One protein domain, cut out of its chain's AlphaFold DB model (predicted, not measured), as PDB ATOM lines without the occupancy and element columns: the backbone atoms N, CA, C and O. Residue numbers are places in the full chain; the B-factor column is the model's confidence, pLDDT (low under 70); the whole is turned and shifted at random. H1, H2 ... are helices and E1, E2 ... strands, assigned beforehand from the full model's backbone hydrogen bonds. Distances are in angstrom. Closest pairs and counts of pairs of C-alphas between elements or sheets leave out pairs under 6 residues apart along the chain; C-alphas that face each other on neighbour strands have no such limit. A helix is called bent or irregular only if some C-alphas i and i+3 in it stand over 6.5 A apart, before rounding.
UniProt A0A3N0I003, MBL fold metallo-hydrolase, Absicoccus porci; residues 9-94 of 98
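This is residues 9 to 94 of the 98 residues of the protein "MBL fold metallo-hydrolase" of Absicoccus porci (UniProt A0A3N0I003). An elongated domain has a small three-stranded sheet toward one end, drawn out by the E1 and E2 hairpin, and the helices H1 and H2 at the other end. H4 lies in the middle between these two ends, and H3 meets it from one side. The printed part has 86 residues, with four named helices and three named strands in the order E1 E2 H1 H2 H3 E3 H4. The sheet runs E1, E2, E3 and is mixed; the class is mixed, helices and strands. The whole is compact, with a radius of gyration of the C-alphas of 13.1 A, and spans 42 by 25 by 17 A.

In the sheet, E1 is residues 9 to 12, beginning at C-alpha 9 (146.030, 195.622, 230.146), and is 10.0 A long. E2, residues 15 to 19, is 13.0 A long, and E3, residues 69 to 71, is 6.5 A. H4, residues 77 to 86, is 15.5 A long and ends at C-alpha 86 (144.047, 195.787, 243.156). H3, residues 53 to 59, measures 9.8 A, and H1, residues 26 to 29, measures 5.3 A. H2, residues 31 to 42, is 12.3 A long, from C-alpha 31 (154.518, 211.460, 247.899). H2 and H4 are irregular: C-alphas 34 and 37 are 9.2 A apart, and C-alphas 79 and 82 are 7.5 A apart.

E1 and E2 form an antiparallel hairpin at 150 degrees, with N 10 and O 17 within hydrogen-bond range at 2.8 A. E2 and E3 are parallel at 25 degrees, with N 71 and O 18 at 2.8 A. E2, then H1, H2 and H3, then E3 make a strand-helix-strand unit, two parallel neighbour strands with helices between them along the chain. Residues 70 to 71 of E3 also pair, parallel, with residues 92 to 93. H4 is only just not on the sheet, with 4 pairs of C-alphas within 10 A. H3 and H4 only just touch, with 3 pairs of C-alphas within 8 A, the closest being Ile 53 and Gly 82 at 6.3 A; their tilt is steep at 60 degrees, the same way. H2 is close to H4 but not clearly touching, with the closest C-alphas, Leu 35 and Cys 77, 7.6 A apart. H1 and H2 only just touch, with 3 pairs of C-alphas within 8 A, only at the corner by their link; the closest C-alphas are those of Cys 27 and His 34, 6.4 A apart. H2 and H3 are apart. Every O i to N i+4 pair is within hydrogen-bond range in H3, against 5 of 8 in H2 and 1 of 6 in H4, where 2 of 7 O i to N i+3 pairs are; H1 is too short for an O i to N i+4 pair.

The two C-alphas farthest apart, those of Gln 13 and Phe 37, are 43.1 A apart. The printed part has no cut, and no link is long. The mean pLDDT of the printed part is 96.5, and no printed residue is under 70.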
ATOM      1  N   LEU A   9     147.094 196.614 230.056       98.50
ATOM      2  CA  LEU A   9     146.030 195.622 230.146       98.50
ATOM      3  C   LEU A   9     146.056 194.767 228.878       98.50
ATOM      4  O   LEU A   9     145.893 195.284 227.773       98.50
ATOM      5  N   VAL A  10     146.257 193.463 229.042       98.44
ATOM      6  CA  VAL A  10     146.208 192.472 227.968       98.44
ATOM      7  C   VAL A  10     144.933 191.659 228.121       98.44
ATOM      8  O   VAL A  10     144.714 191.010 229.144       98.44
ATOM      9  N   GLU A  11     144.102 191.679 227.082       98.12
ATOM     10  CA  GLU A  11     142.882 190.880 227.013       98.12
ATOM     11  C   GLU A  11     143.062 189.742 226.008       98.12
ATOM     12  O   GLU A  11     143.399 189.965 224.845       98.12
ATOM     13  N   ASN A  12     142.840 188.504 226.452       96.31
ATOM     14  CA  ASN A  12     142.943 187.326 225.598       96.31
ATOM     15  C   ASN A  12     141.893 186.283 225.986       96.31
ATOM     16  O   ASN A  12     141.852 185.842 227.129       96.31
ATOM     17  N   GLN A  13     141.053 185.871 225.031       96.19
ATOM     18  CA  GLN A  13     139.997 184.863 225.237       96.19
ATOM     19  C   GLN A  13     139.094 185.141 226.459       96.19
ATOM     20  O   GLN A  13     138.638 184.222 227.130       96.19
ATOM     21  N   GLY A  14     138.832 186.419 226.755       94.94
ATOM     22  CA  GLY A  14     138.024 186.839 227.906       94.94
ATOM     23  C   GLY A  14     138.783 186.925 229.233       94.94
ATOM     24  O   GLY A  14     138.193 187.363 230.217       94.94
ATOM     25  N   HIS A  15     140.068 186.567 229.260       97.19
ATOM     26  CA  HIS A  15     140.942 186.770 230.409       97.19
ATOM     27  C   HIS A  15     141.618 188.137 230.370       97.19
ATOM     28  O   HIS A  15     142.009 188.610 229.299       97.19
ATOM     29  N   ARG A  16     141.797 188.738 231.547       98.38
ATOM     30  CA  ARG A  16     142.406 190.058 231.734       98.38
ATOM     31  C   ARG A  16     143.666 189.965 232.575       98.38
ATOM     32  O   ARG A  16     143.603 189.674 233.771       98.38
ATOM     33  N   VAL A  17     144.799 190.256 231.949       98.62
ATOM     34  CA  VAL A  17     146.105 190.305 232.606       98.62
ATOM     35  C   VAL A  17     146.585 191.747 232.638       98.62
ATOM     36  O   VAL A  17     146.732 192.375 231.591       98.62
ATOM     37  N   LEU A  18     146.829 192.271 233.833       98.75
ATOM     38  CA  LEU A  18     147.441 193.577 234.023       98.75
ATOM     39  C   LEU A  18     148.954 193.402 234.213       98.75
ATOM     40  O   LEU A  18     149.387 192.641 235.072       98.75
ATOM     41  N   ILE A  19     149.750 194.097 233.411       98.75
ATOM     42  CA  ILE A  19     151.208 194.145 233.517       98.75
ATOM     43  C   ILE A  19     151.573 195.464 234.191       98.75
ATOM     44  O   ILE A  19     151.285 196.526 233.631       98.75
ATOM     45  N   ASP A  20     152.203 195.369 235.361       98.62
ATOM     46  CA  ASP A  20     152.521 196.470 236.277       98.62
ATOM     47  C   ASP A  20     151.310 197.286 236.750       98.62
ATOM     48  O   ASP A  20     150.167 197.099 236.334       98.62
ATOM     49  N   THR A  21     151.549 198.186 237.701       98.44
ATOM     50  CA  THR A  21     150.501 198.964 238.373       98.44
ATOM     51  C   THR A  21     150.807 200.454 238.493       98.44
ATOM     52  O   THR A  21     149.979 201.201 239.010       98.44
ATOM     53  N   GLY A  22     151.946 200.916 237.981       97.56
ATOM     54  CA  GLY A  22     152.253 202.339 237.945       97.56
ATOM     55  C   GLY A  22     152.383 202.981 239.334       97.56
ATOM     56  O   GLY A  22     152.523 202.326 240.372       97.56
ATOM     57  N   TRP A  23     152.242 204.305 239.345       97.50
ATOM     58  CA  TRP A  23     152.158 205.109 240.559       97.50
ATOM     59  C   TRP A  23     150.793 205.001 241.261       97.50
ATOM     60  O   TRP A  23     149.736 204.974 240.629       97.50
ATOM     61  N   SER A  24     150.817 205.023 242.596       96.75
ATOM     62  CA  SER A  24     149.626 205.175 243.436       96.75
ATOM     63  C   SER A  24     149.041 206.580 243.351       96.75
ATOM     64  O   SER A  24     149.777 207.561 243.263       96.75
ATOM     65  N   GLU A  25     147.728 206.704 243.554       95.88
ATOM     66  CA  GLU A  25     147.104 208.002 243.849       95.88
ATOM     67  C   GLU A  25     147.705 208.676 245.095       95.88
ATOM     68  O   GLU A  25     147.768 209.899 245.160       95.88
ATOM     69  N   ALA A  26     148.234 207.897 246.049       95.62
ATOM     70  CA  ALA A  26     148.893 208.425 247.242       95.62
ATOM     71  C   ALA A  26     150.164 209.232 246.915       95.62
ATOM     72  O   ALA A  26     150.542 210.112 247.688       95.62
ATOM     73  N   CYS A  27     150.791 208.986 245.758       96.12
ATOM     74  CA  CYS A  27     151.905 209.796 245.269       96.12
ATOM     75  C   CYS A  27     151.475 211.218 244.866       96.12
ATOM     76  O   CYS A  27     152.325 212.097 244.791       96.12
ATOM     77  N   VAL A  28     150.182 211.460 244.622       95.12
ATOM     78  CA  VAL A  28     149.648 212.800 244.326       95.12
ATOM     79  C   VAL A  28     149.488 213.609 245.607       95.12
ATOM     80  O   VAL A  28     149.897 214.764 245.669       95.12
ATOM     81  N   ASP A  29     148.895 212.999 246.634       92.88
ATOM     82  CA  ASP A  29     148.541 213.705 247.867       92.88
ATOM     83  C   ASP A  29     149.722 213.807 248.834       92.88
ATOM     84  O   ASP A  29     149.975 214.861 249.425       92.88
ATOM     85  N   HIS A  30     150.450 212.702 249.010       93.38
ATOM     86  CA  HIS A  30     151.475 212.569 250.038       93.38
ATOM     87  C   HIS A  30     152.694 211.752 249.550       93.38
ATOM     88  O   HIS A  30     153.027 210.716 250.138       93.38
ATOM     89  N   PRO A  31     153.416 212.214 248.507       93.19
ATOM     90  CA  PRO A  31     154.518 211.460 247.899       93.19
ATOM     91  C   PRO A  31     155.643 211.126 248.883       93.19
ATOM     92  O   PRO A  31     156.123 209.997 248.904       93.19
ATOM     93  N   LEU A  32     156.026 212.071 249.748       94.56
ATOM     94  CA  LEU A  32     157.099 211.860 250.726       94.56
ATOM     95  C   LEU A  32     156.747 210.813 251.786       94.56
ATOM     96  O   LEU A  32     157.624 210.054 252.187       94.56
ATOM     97  N   SER A  33     155.496 210.749 252.253       94.75
ATOM     98  CA  SER A  33     155.099 209.716 253.219       94.75
ATOM     99  C   SER A  33     154.875 208.359 252.560       94.75
ATOM    100  O   SER A  33     155.015 207.341 253.228       94.75
ATOM    101  N   HIS A  34     154.509 208.342 251.275       95.06
ATOM    102  CA  HIS A  34     154.267 207.111 250.523       95.06
ATOM    103  C   HIS A  34     155.568 206.451 250.048       95.06
ATOM    104  O   HIS A  34     155.718 205.243 250.182       95.06
ATOM    105  N   LEU A  35     156.517 207.237 249.529       94.62
ATOM    106  CA  LEU A  35     157.789 206.743 248.980       94.62
ATOM    107  C   LEU A  35     158.960 206.851 249.965       94.62
ATOM    108  O   LEU A  35     159.963 206.154 249.828       94.62
ATOM    109  N   GLY A  36     158.870 207.737 250.957       95.81
ATOM    110  CA  GLY A  36     160.033 208.162 251.730       95.81
ATOM    111  C   GLY A  36     160.940 209.108 250.936       95.81
ATOM    112  O   GLY A  36     160.870 209.213 249.711       95.81
ATOM    113  N   PHE A  37     161.823 209.813 251.645       94.69
ATOM    114  CA  PHE A  37     162.672 210.847 251.043       94.69
ATOM    115  C   PHE A  37     163.620 210.302 249.963       94.69
ATOM    116  O   PHE A  37     163.779 210.933 248.924       94.69
ATOM    117  N   GLY A  38     164.232 209.134 250.193       95.25
ATOM    118  CA  GLY A  38     165.213 208.557 249.268       95.25
ATOM    119  C   GLY A  38     164.618 208.213 247.902       95.25
ATOM    120  O   GLY A  38     165.142 208.656 246.883       95.25
ATOM    121  N   LEU A  39     163.502 207.477 247.884       93.50
ATOM    122  CA  LEU A  39     162.827 207.108 246.635       93.50
ATOM    123  C   LEU A  39     162.182 208.316 245.962       93.50
ATOM    124  O   LEU A  39     162.321 208.455 244.756       93.50
ATOM    125  N   TRP A  40     161.555 209.224 246.717       94.69
ATOM    126  CA  TRP A  40     161.014 210.461 246.145       94.69
ATOM    127  C   TRP A  40     162.096 211.307 245.461       94.69
ATOM    128  O   TRP A  40     161.864 211.842 244.383       94.69
ATOM    129  N   PHE A  41     163.285 211.413 246.064       93.62
ATOM    130  CA  PHE A  41     164.390 212.175 245.486       93.62
ATOM    131  C   PHE A  41     164.977 211.504 244.233       93.62
ATOM    132  O   PHE A  41     165.362 212.193 243.291       93.62
ATOM    133  N   ALA A  42     165.061 210.171 244.217       91.75
ATOM    134  CA  ALA A  42     165.618 209.414 243.096       91.75
ATOM    135  C   ALA A  42     164.626 209.211 241.935       91.75
ATOM    136  O   ALA A  42     165.039 209.185 240.777       91.75
ATOM    137  N   SER A  43     163.335 209.068 242.244       91.12
ATOM    138  CA  SER A  43     162.241 208.785 241.311       91.12
ATOM    139  C   SER A  43     161.009 209.603 241.708       91.12
ATOM    140  O   SER A  43     160.058 209.110 242.318       91.12
ATOM    141  N   GLU A  44     161.059 210.905 241.417       93.94
ATOM    142  CA  GLU A  44     159.970 211.826 241.738       93.94
ATOM    143  C   GLU A  44     158.701 211.446 240.948       93.94
ATOM    144  O   GLU A  44     158.716 211.458 239.711       93.94
ATOM    145  N   PRO A  45     157.578 211.128 241.624       94.56
ATOM    146  CA  PRO A  45     156.352 210.752 240.946       94.56
ATOM    147  C   PRO A  45     155.686 211.986 240.334       94.56
ATOM    148  O   PRO A  45     155.347 212.945 241.027       94.56
ATOM    149  N   VAL A  46     155.430 211.931 239.029       93.88
ATOM    150  CA  VAL A  46     154.676 212.960 238.306       93.88
ATOM    151  C   VAL A  46     153.444 212.307 237.697       93.88
ATOM    152  O   VAL A  46     153.530 211.662 236.654       93.88
ATOM    153  N   LEU A  47     152.301 212.462 238.365       95.44
ATOM    154  CA  LEU A  47     151.009 211.977 237.887       95.44
ATOM    155  C   LEU A  47     149.852 212.858 238.362       95.44
ATOM    156  O   LEU A  47     149.923 213.518 239.401       95.44
ATOM    157  N   LYS A  48     148.745 212.802 237.632       96.12
ATOM    158  CA  LYS A  48     147.416 213.206 238.096       96.12
ATOM    159  C   LYS A  48     146.720 212.020 238.757       96.12
ATOM    160  O   LYS A  48     146.965 210.868 238.404       96.12
ATOM    161  N   ARG A  49     145.781 212.289 239.667       96.00
ATOM    162  CA  ARG A  49     145.015 211.234 240.353       96.00
ATOM    163  C   ARG A  49     144.324 210.297 239.358       96.00
ATOM    164  O   ARG A  49     144.362 209.084 239.523       96.00
ATOM    165  N   GLU A  50     143.780 210.843 238.274       96.69
ATOM    166  CA  GLU A  50     143.051 210.101 237.242       96.69
ATOM    167  C   GLU A  50     143.954 209.225 236.356       96.69
ATOM    168  O   GLU A  50     143.449 208.497 235.496       96.69
ATOM    169  N   GLU A  51     145.277 209.318 236.516       96.94
ATOM    170  CA  GLU A  51     146.272 208.482 235.837       96.94
ATOM    171  C   GLU A  51     146.572 207.192 236.617       96.94
ATOM    172  O   GLU A  51     147.045 206.234 236.014       96.94
ATOM    173  N   ALA A  52     146.212 207.110 237.905       97.25
ATOM    174  CA  ALA A  52     146.356 205.888 238.696       97.25
ATOM    175  C   ALA A  52     145.436 204.757 238.193       97.25
ATOM    176  O   ALA A  52     144.331 204.993 237.687       97.25
ATOM    177  N   ILE A  53     145.869 203.505 238.375       97.50
ATOM    178  CA  ILE A  53     145.211 202.323 237.791       97.50
ATOM    179  C   ILE A  53     143.715 202.204 238.098       97.50
ATOM    180  O   ILE A  53     142.975 201.907 237.159       97.50
ATOM    181  N   PRO A  54     143.210 202.453 239.323       96.06
ATOM    182  CA  PRO A  54     141.774 202.339 239.591       96.06
ATOM    183  C   PRO A  54     140.922 203.202 238.653       96.06
ATOM    184  O   PRO A  54     139.882 202.753 238.171       96.06
ATOM    185  N   TYR A  55     141.395 204.409 238.329       97.31
ATOM    186  CA  TYR A  55     140.724 205.317 237.401       97.31
ATOM    187  C   TYR A  55     140.857 204.863 235.947       97.31
ATOM    188  O   TYR A  55     139.919 205.022 235.168       97.31
ATOM    189  N   GLN A  56     141.994 204.275 235.567       97.81
ATOM    190  CA  GLN A  56     142.172 203.699 234.231       97.81
ATOM    191  C   GLN A  56     141.248 202.494 234.012       97.81
ATOM    192  O   GLN A  56     140.576 202.427 232.986       97.81
ATOM    193  N   LEU A  57     141.120 201.603 235.002       97.50
ATOM    194  CA  LEU A  57     140.162 200.494 234.960       97.50
ATOM    195  C   LEU A  57     138.720 201.006 234.880       97.50
ATOM    196  O   LEU A  57     137.950 200.540 234.041       97.50
ATOM    197  N   GLN A  58     138.365 202.022 235.673       97.44
ATOM    198  CA  GLN A  58     137.028 202.617 235.637       97.44
ATOM    199  C   GLN A  58     136.677 203.193 234.255       97.44
ATOM    200  O   GLN A  58     135.552 203.005 233.794       97.44
ATOM    201  N   LYS A  59     137.621 203.850 233.563       97.75
ATOM    202  CA  LYS A  59     137.420 204.352 232.185       97.75
ATOM    203  C   LYS A  59     137.108 203.230 231.192       97.75
ATOM    204  O   LYS A  59     136.411 203.466 230.211       97.75
ATOM    205  N   LEU A  60     137.585 202.019 231.469       97.38
ATOM    206  CA  LEU A  60     137.299 200.807 230.699       97.38
ATOM    207  C   LEU A  60     136.057 200.056 231.205       97.38
ATOM    208  O   LEU A  60     135.758 198.971 230.718       97.38
ATOM    209  N   SER A  61     135.309 200.623 232.159       97.81
ATOM    210  CA  SER A  61     134.185 199.963 232.840       97.81
ATOM    211  C   SER A  61     134.575 198.663 233.559       97.81
ATOM    212  O   SER A  61     133.755 197.756 233.691       97.81
ATOM    213  N   LEU A  62     135.817 198.587 234.044       97.44
ATOM    214  CA  LEU A  62     136.368 197.457 234.789       97.44
ATOM    215  C   LEU A  62     136.559 197.802 236.265       97.44
ATOM    216  O   LEU A  62     136.841 198.943 236.642       97.44
ATOM    217  N   LYS A  63     136.445 196.782 237.110       96.44
ATOM    218  CA  LYS A  63     136.777 196.808 238.532       96.44
ATOM    219  C   LYS A  63     138.045 195.991 238.784       96.44
ATOM    220  O   LYS A  63     138.351 195.085 238.014       96.44
ATOM    221  N   PRO A  64     138.745 196.225 239.906       95.12
ATOM    222  CA  PRO A  64     139.872 195.385 240.310       95.12
ATOM    223  C   PRO A  64     139.577 193.876 240.334       95.12
ATOM    224  O   PRO A  64     140.419 193.081 239.938       95.12
ATOM    225  N   SER A  65     138.364 193.488 240.740       96.31
ATOM    226  CA  SER A  65     137.906 192.090 240.769       96.31
ATOM    227  C   SER A  65     137.744 191.448 239.384       96.31
ATOM    228  O   SER A  65     137.600 190.232 239.288       96.31
ATOM    229  N   ASP A  66     137.731 192.252 238.318       97.44
ATOM    230  CA  ASP A  66     137.624 191.777 236.935       97.44
ATOM    231  C   ASP A  66     138.995 191.413 236.339       97.44
ATOM    232  O   ASP A  66     139.059 190.967 235.192       97.44
ATOM    233  N   ILE A  67     140.082 191.628 237.092       98.31
ATOM    234  CA  ILE A  67     141.453 191.297 236.703       98.31
ATOM    235  C   ILE A  67     141.776 189.871 237.156       98.31
ATOM    236  O   ILE A  67     141.760 189.550 238.348       98.31
ATOM    237  N   ASP A  68     142.081 189.003 236.194       98.44
ATOM    238  CA  ASP A  68     142.407 187.603 236.468       98.44
ATOM    239  C   ASP A  68     143.825 187.446 237.012       98.44
ATOM    240  O   ASP A  68     144.071 186.603 237.872       98.44
ATOM    241  N   ALA A  69     144.761 188.253 236.519       98.31
ATOM    242  CA  ALA A  69     146.144 188.208 236.957       98.31
ATOM    243  C   ALA A  69     146.806 189.579 236.869       98.31
ATOM    244  O   ALA A  69     146.571 190.337 235.931       98.31
ATOM    245  N   ILE A  70     147.689 189.851 237.822       98.69
ATOM    246  CA  ILE A  70     148.651 190.945 237.766       98.69
ATOM    247  C   ILE A  70     150.033 190.320 237.622       98.69
ATOM    248  O   ILE A  70     150.384 189.431 238.394       98.69
ATOM    249  N   VAL A  71     150.804 190.767 236.640       98.56
ATOM    250  CA  VAL A  71     152.205 190.386 236.456       98.56
ATOM    251  C   VAL A  71     153.047 191.624 236.708       98.56
ATOM    252  O   VAL A  71     152.951 192.599 235.968       98.56
ATOM    253  N   LEU A  72     153.845 191.587 237.766       98.62
ATOM    254  CA  LEU A  72     154.805 192.633 238.088       98.62
ATOM    255  C   LEU A  72     156.109 192.310 237.368       98.62
ATOM    256  O   LEU A  72     156.660 191.223 237.546       98.62
ATOM    257  N   THR A  73     156.581 193.231 236.532       98.19
ATOM    258  CA  THR A  73     157.844 193.067 235.803       98.19
ATOM    259  C   THR A  73     159.044 193.081 236.749       98.19
ATOM    260  O   THR A  73     160.009 192.370 236.490       98.19
ATOM    261  N   HIS A  74     158.957 193.867 237.827       97.75
ATOM    262  CA  HIS A  74     159.866 193.968 238.978       97.75
ATOM    263  C   HIS A  74     159.185 194.806 240.084       97.75
ATOM    264  O   HIS A  74     158.037 195.233 239.902       97.75
ATOM    265  N   LEU A  75     159.848 195.030 241.227       97.19
ATOM    266  CA  LEU A  75     159.257 195.702 242.396       97.19
ATOM    267  C   LEU A  75     159.679 197.165 242.608       97.19
ATOM    268  O   LEU A  75     159.437 197.723 243.685       97.19
ATOM    269  N   ASP A  76     160.241 197.822 241.591       96.38
ATOM    270  CA  ASP A  76     160.530 199.256 241.681       96.38
ATOM    271  C   ASP A  76     159.245 200.075 241.860       96.38
ATOM    272  O   ASP A  76     158.144 199.725 241.417       96.38
ATOM    273  N   CYS A  77     159.381 201.187 242.579       95.62
ATOM    274  CA  CYS A  77     158.244 201.928 243.113       95.62
ATOM    275  C   CYS A  77     157.272 202.439 242.039       95.62
ATOM    276  O   CYS A  77     156.066 202.468 242.279       95.62
ATOM    277  N   ASP A  78     157.755 202.785 240.853       96.38
ATOM    278  CA  ASP A  78     156.936 203.234 239.733       96.38
ATOM    279  C   ASP A  78     156.186 202.093 239.037       96.38
ATOM    280  O   ASP A  78     155.239 202.358 238.306       96.38
ATOM    281  N   HIS A  79     156.515 200.832 239.321       98.00
ATOM    282  CA  HIS A  79     155.816 199.659 238.799       98.00
ATOM    283  C   HIS A  79     154.770 199.108 239.780       98.00
ATOM    284  O   HIS A  79     153.720 198.616 239.351       98.00
ATOM    285  N   VAL A  80     154.998 199.214 241.094       97.31
ATOM    286  CA  VAL A  80     154.174 198.519 242.111       97.31
ATOM    287  C   VAL A  80     153.376 199.423 243.044       97.31
ATOM    288  O   VAL A  80     152.529 198.946 243.801       97.31
ATOM    289  N   SER A  81     153.614 200.734 243.018       96.94
ATOM    290  CA  SER A  81     152.971 201.676 243.940       96.94
ATOM    291  C   SER A  81     151.436 201.653 243.823       96.94
ATOM    292  O   SER A  81     150.730 201.737 244.834       96.94
ATOM    293  N   GLY A  82     150.895 201.445 242.620       97.12
ATOM    294  CA  GLY A  82     149.458 201.328 242.357       97.12
ATOM    295  C   GLY A  82     148.808 199.981 242.709       97.12
ATOM    296  O   GLY A  82     147.631 199.799 242.407       97.12
ATOM    297  N   LEU A  83     149.514 199.040 243.347       97.56
ATOM    298  CA  LEU A  83     149.028 197.669 243.557       97.56
ATOM    299  C   LEU A  83     147.924 197.541 244.618       97.56
ATOM    300  O   LEU A  83     147.023 196.716 244.487       97.56
ATOM    301  N   ARG A  84     147.959 198.345 245.687       96.31
ATOM    302  CA  ARG A  84     147.082 198.164 246.866       96.31
ATOM    303  C   ARG A  84     145.569 198.153 246.557       96.31
ATOM    304  O   ARG A  84     144.872 197.304 247.119       96.31
ATOM    305  N   PRO A  85     145.028 199.029 245.689       96.19
ATOM    306  CA  PRO A  85     143.620 198.982 245.282       96.19
ATOM    307  C   PRO A  85     143.237 197.719 244.492       96.19
ATOM    308  O   PRO A  85     142.051 197.445 244.321       96.19
ATOM    309  N   LEU A  86     144.222 196.959 244.009       97.06
ATOM    310  CA  LEU A  86     144.047 195.787 243.156       97.06
ATOM    311  C   LEU A  86     144.090 194.455 243.909       97.06
ATOM    312  O   LEU A  86     144.122 193.399 243.289       97.06
ATOM    313  N   LYS A  87     144.038 194.488 245.244       95.69
ATOM    314  CA  LYS A  87     144.067 193.299 246.116       95.69
ATOM    315  C   LYS A  87     142.984 192.243 245.832       95.69
ATOM    316  O   LYS A  87     143.110 191.122 246.302       95.69
ATOM    317  N   GLU A  88     141.918 192.619 245.124       95.75
ATOM    318  CA  GLU A  88     140.814 191.725 244.745       95.75
ATOM    319  C   GLU A  88     141.084 190.977 243.424       95.75
ATOM    320  O   GLU A  88     140.265 190.155 243.011       95.75
ATOM    321  N   ALA A  89     142.200 191.260 242.739       96.38
ATOM    322  CA  ALA A  89     142.637 190.475 241.590       96.38
ATOM    323  C   ALA A  89     142.935 189.031 242.024       96.38
ATOM    324  O   ALA A  89     143.471 188.794 243.109       96.38
ATOM    325  N   LYS A  90     142.602 188.053 241.177       94.25
ATOM    326  CA  LYS A  90     142.658 186.630 241.571       94.25
ATOM    327  C   LYS A  90     144.083 186.148 241.837       94.25
ATOM    328  O   LYS A  90     144.301 185.326 242.726       94.25
ATOM    329  N   HIS A  91     145.041 186.650 241.060       97.56
ATOM    330  CA  HIS A  91     146.444 186.269 241.150       97.56
ATOM    331  C   HIS A  91     147.361 187.482 240.994       97.56
ATOM    332  O   HIS A  91     147.112 188.357 240.167       97.56
ATOM    333  N   ILE A  92     148.454 187.501 241.756       97.88
ATOM    334  CA  ILE A  92     149.542 188.471 241.626       97.88
ATOM    335  C   ILE A  92     150.831 187.663 241.483       97.88
ATOM    336  O   ILE A  92     151.137 186.832 242.338       97.88
ATOM    337  N   TYR A  93     151.549 187.880 240.388       98.25
ATOM    338  CA  TYR A  93     152.776 187.183 240.032       98.25
ATOM    339  C   TYR A  93     153.944 188.166 239.999       98.25
ATOM    340  O   TYR A  93     153.813 189.278 239.492       98.25
ATOM    341  N   CYS A  94     155.090 187.718 240.495       98.06
ATOM    342  CA  CYS A  94     156.382 188.377 240.357       98.06
ATOM    343  C   CYS A  94     157.456 187.289 240.180       98.06
ATOM    344  O   CYS A  94     157.183 186.105 240.427       98.06
TER     345      CYS A  94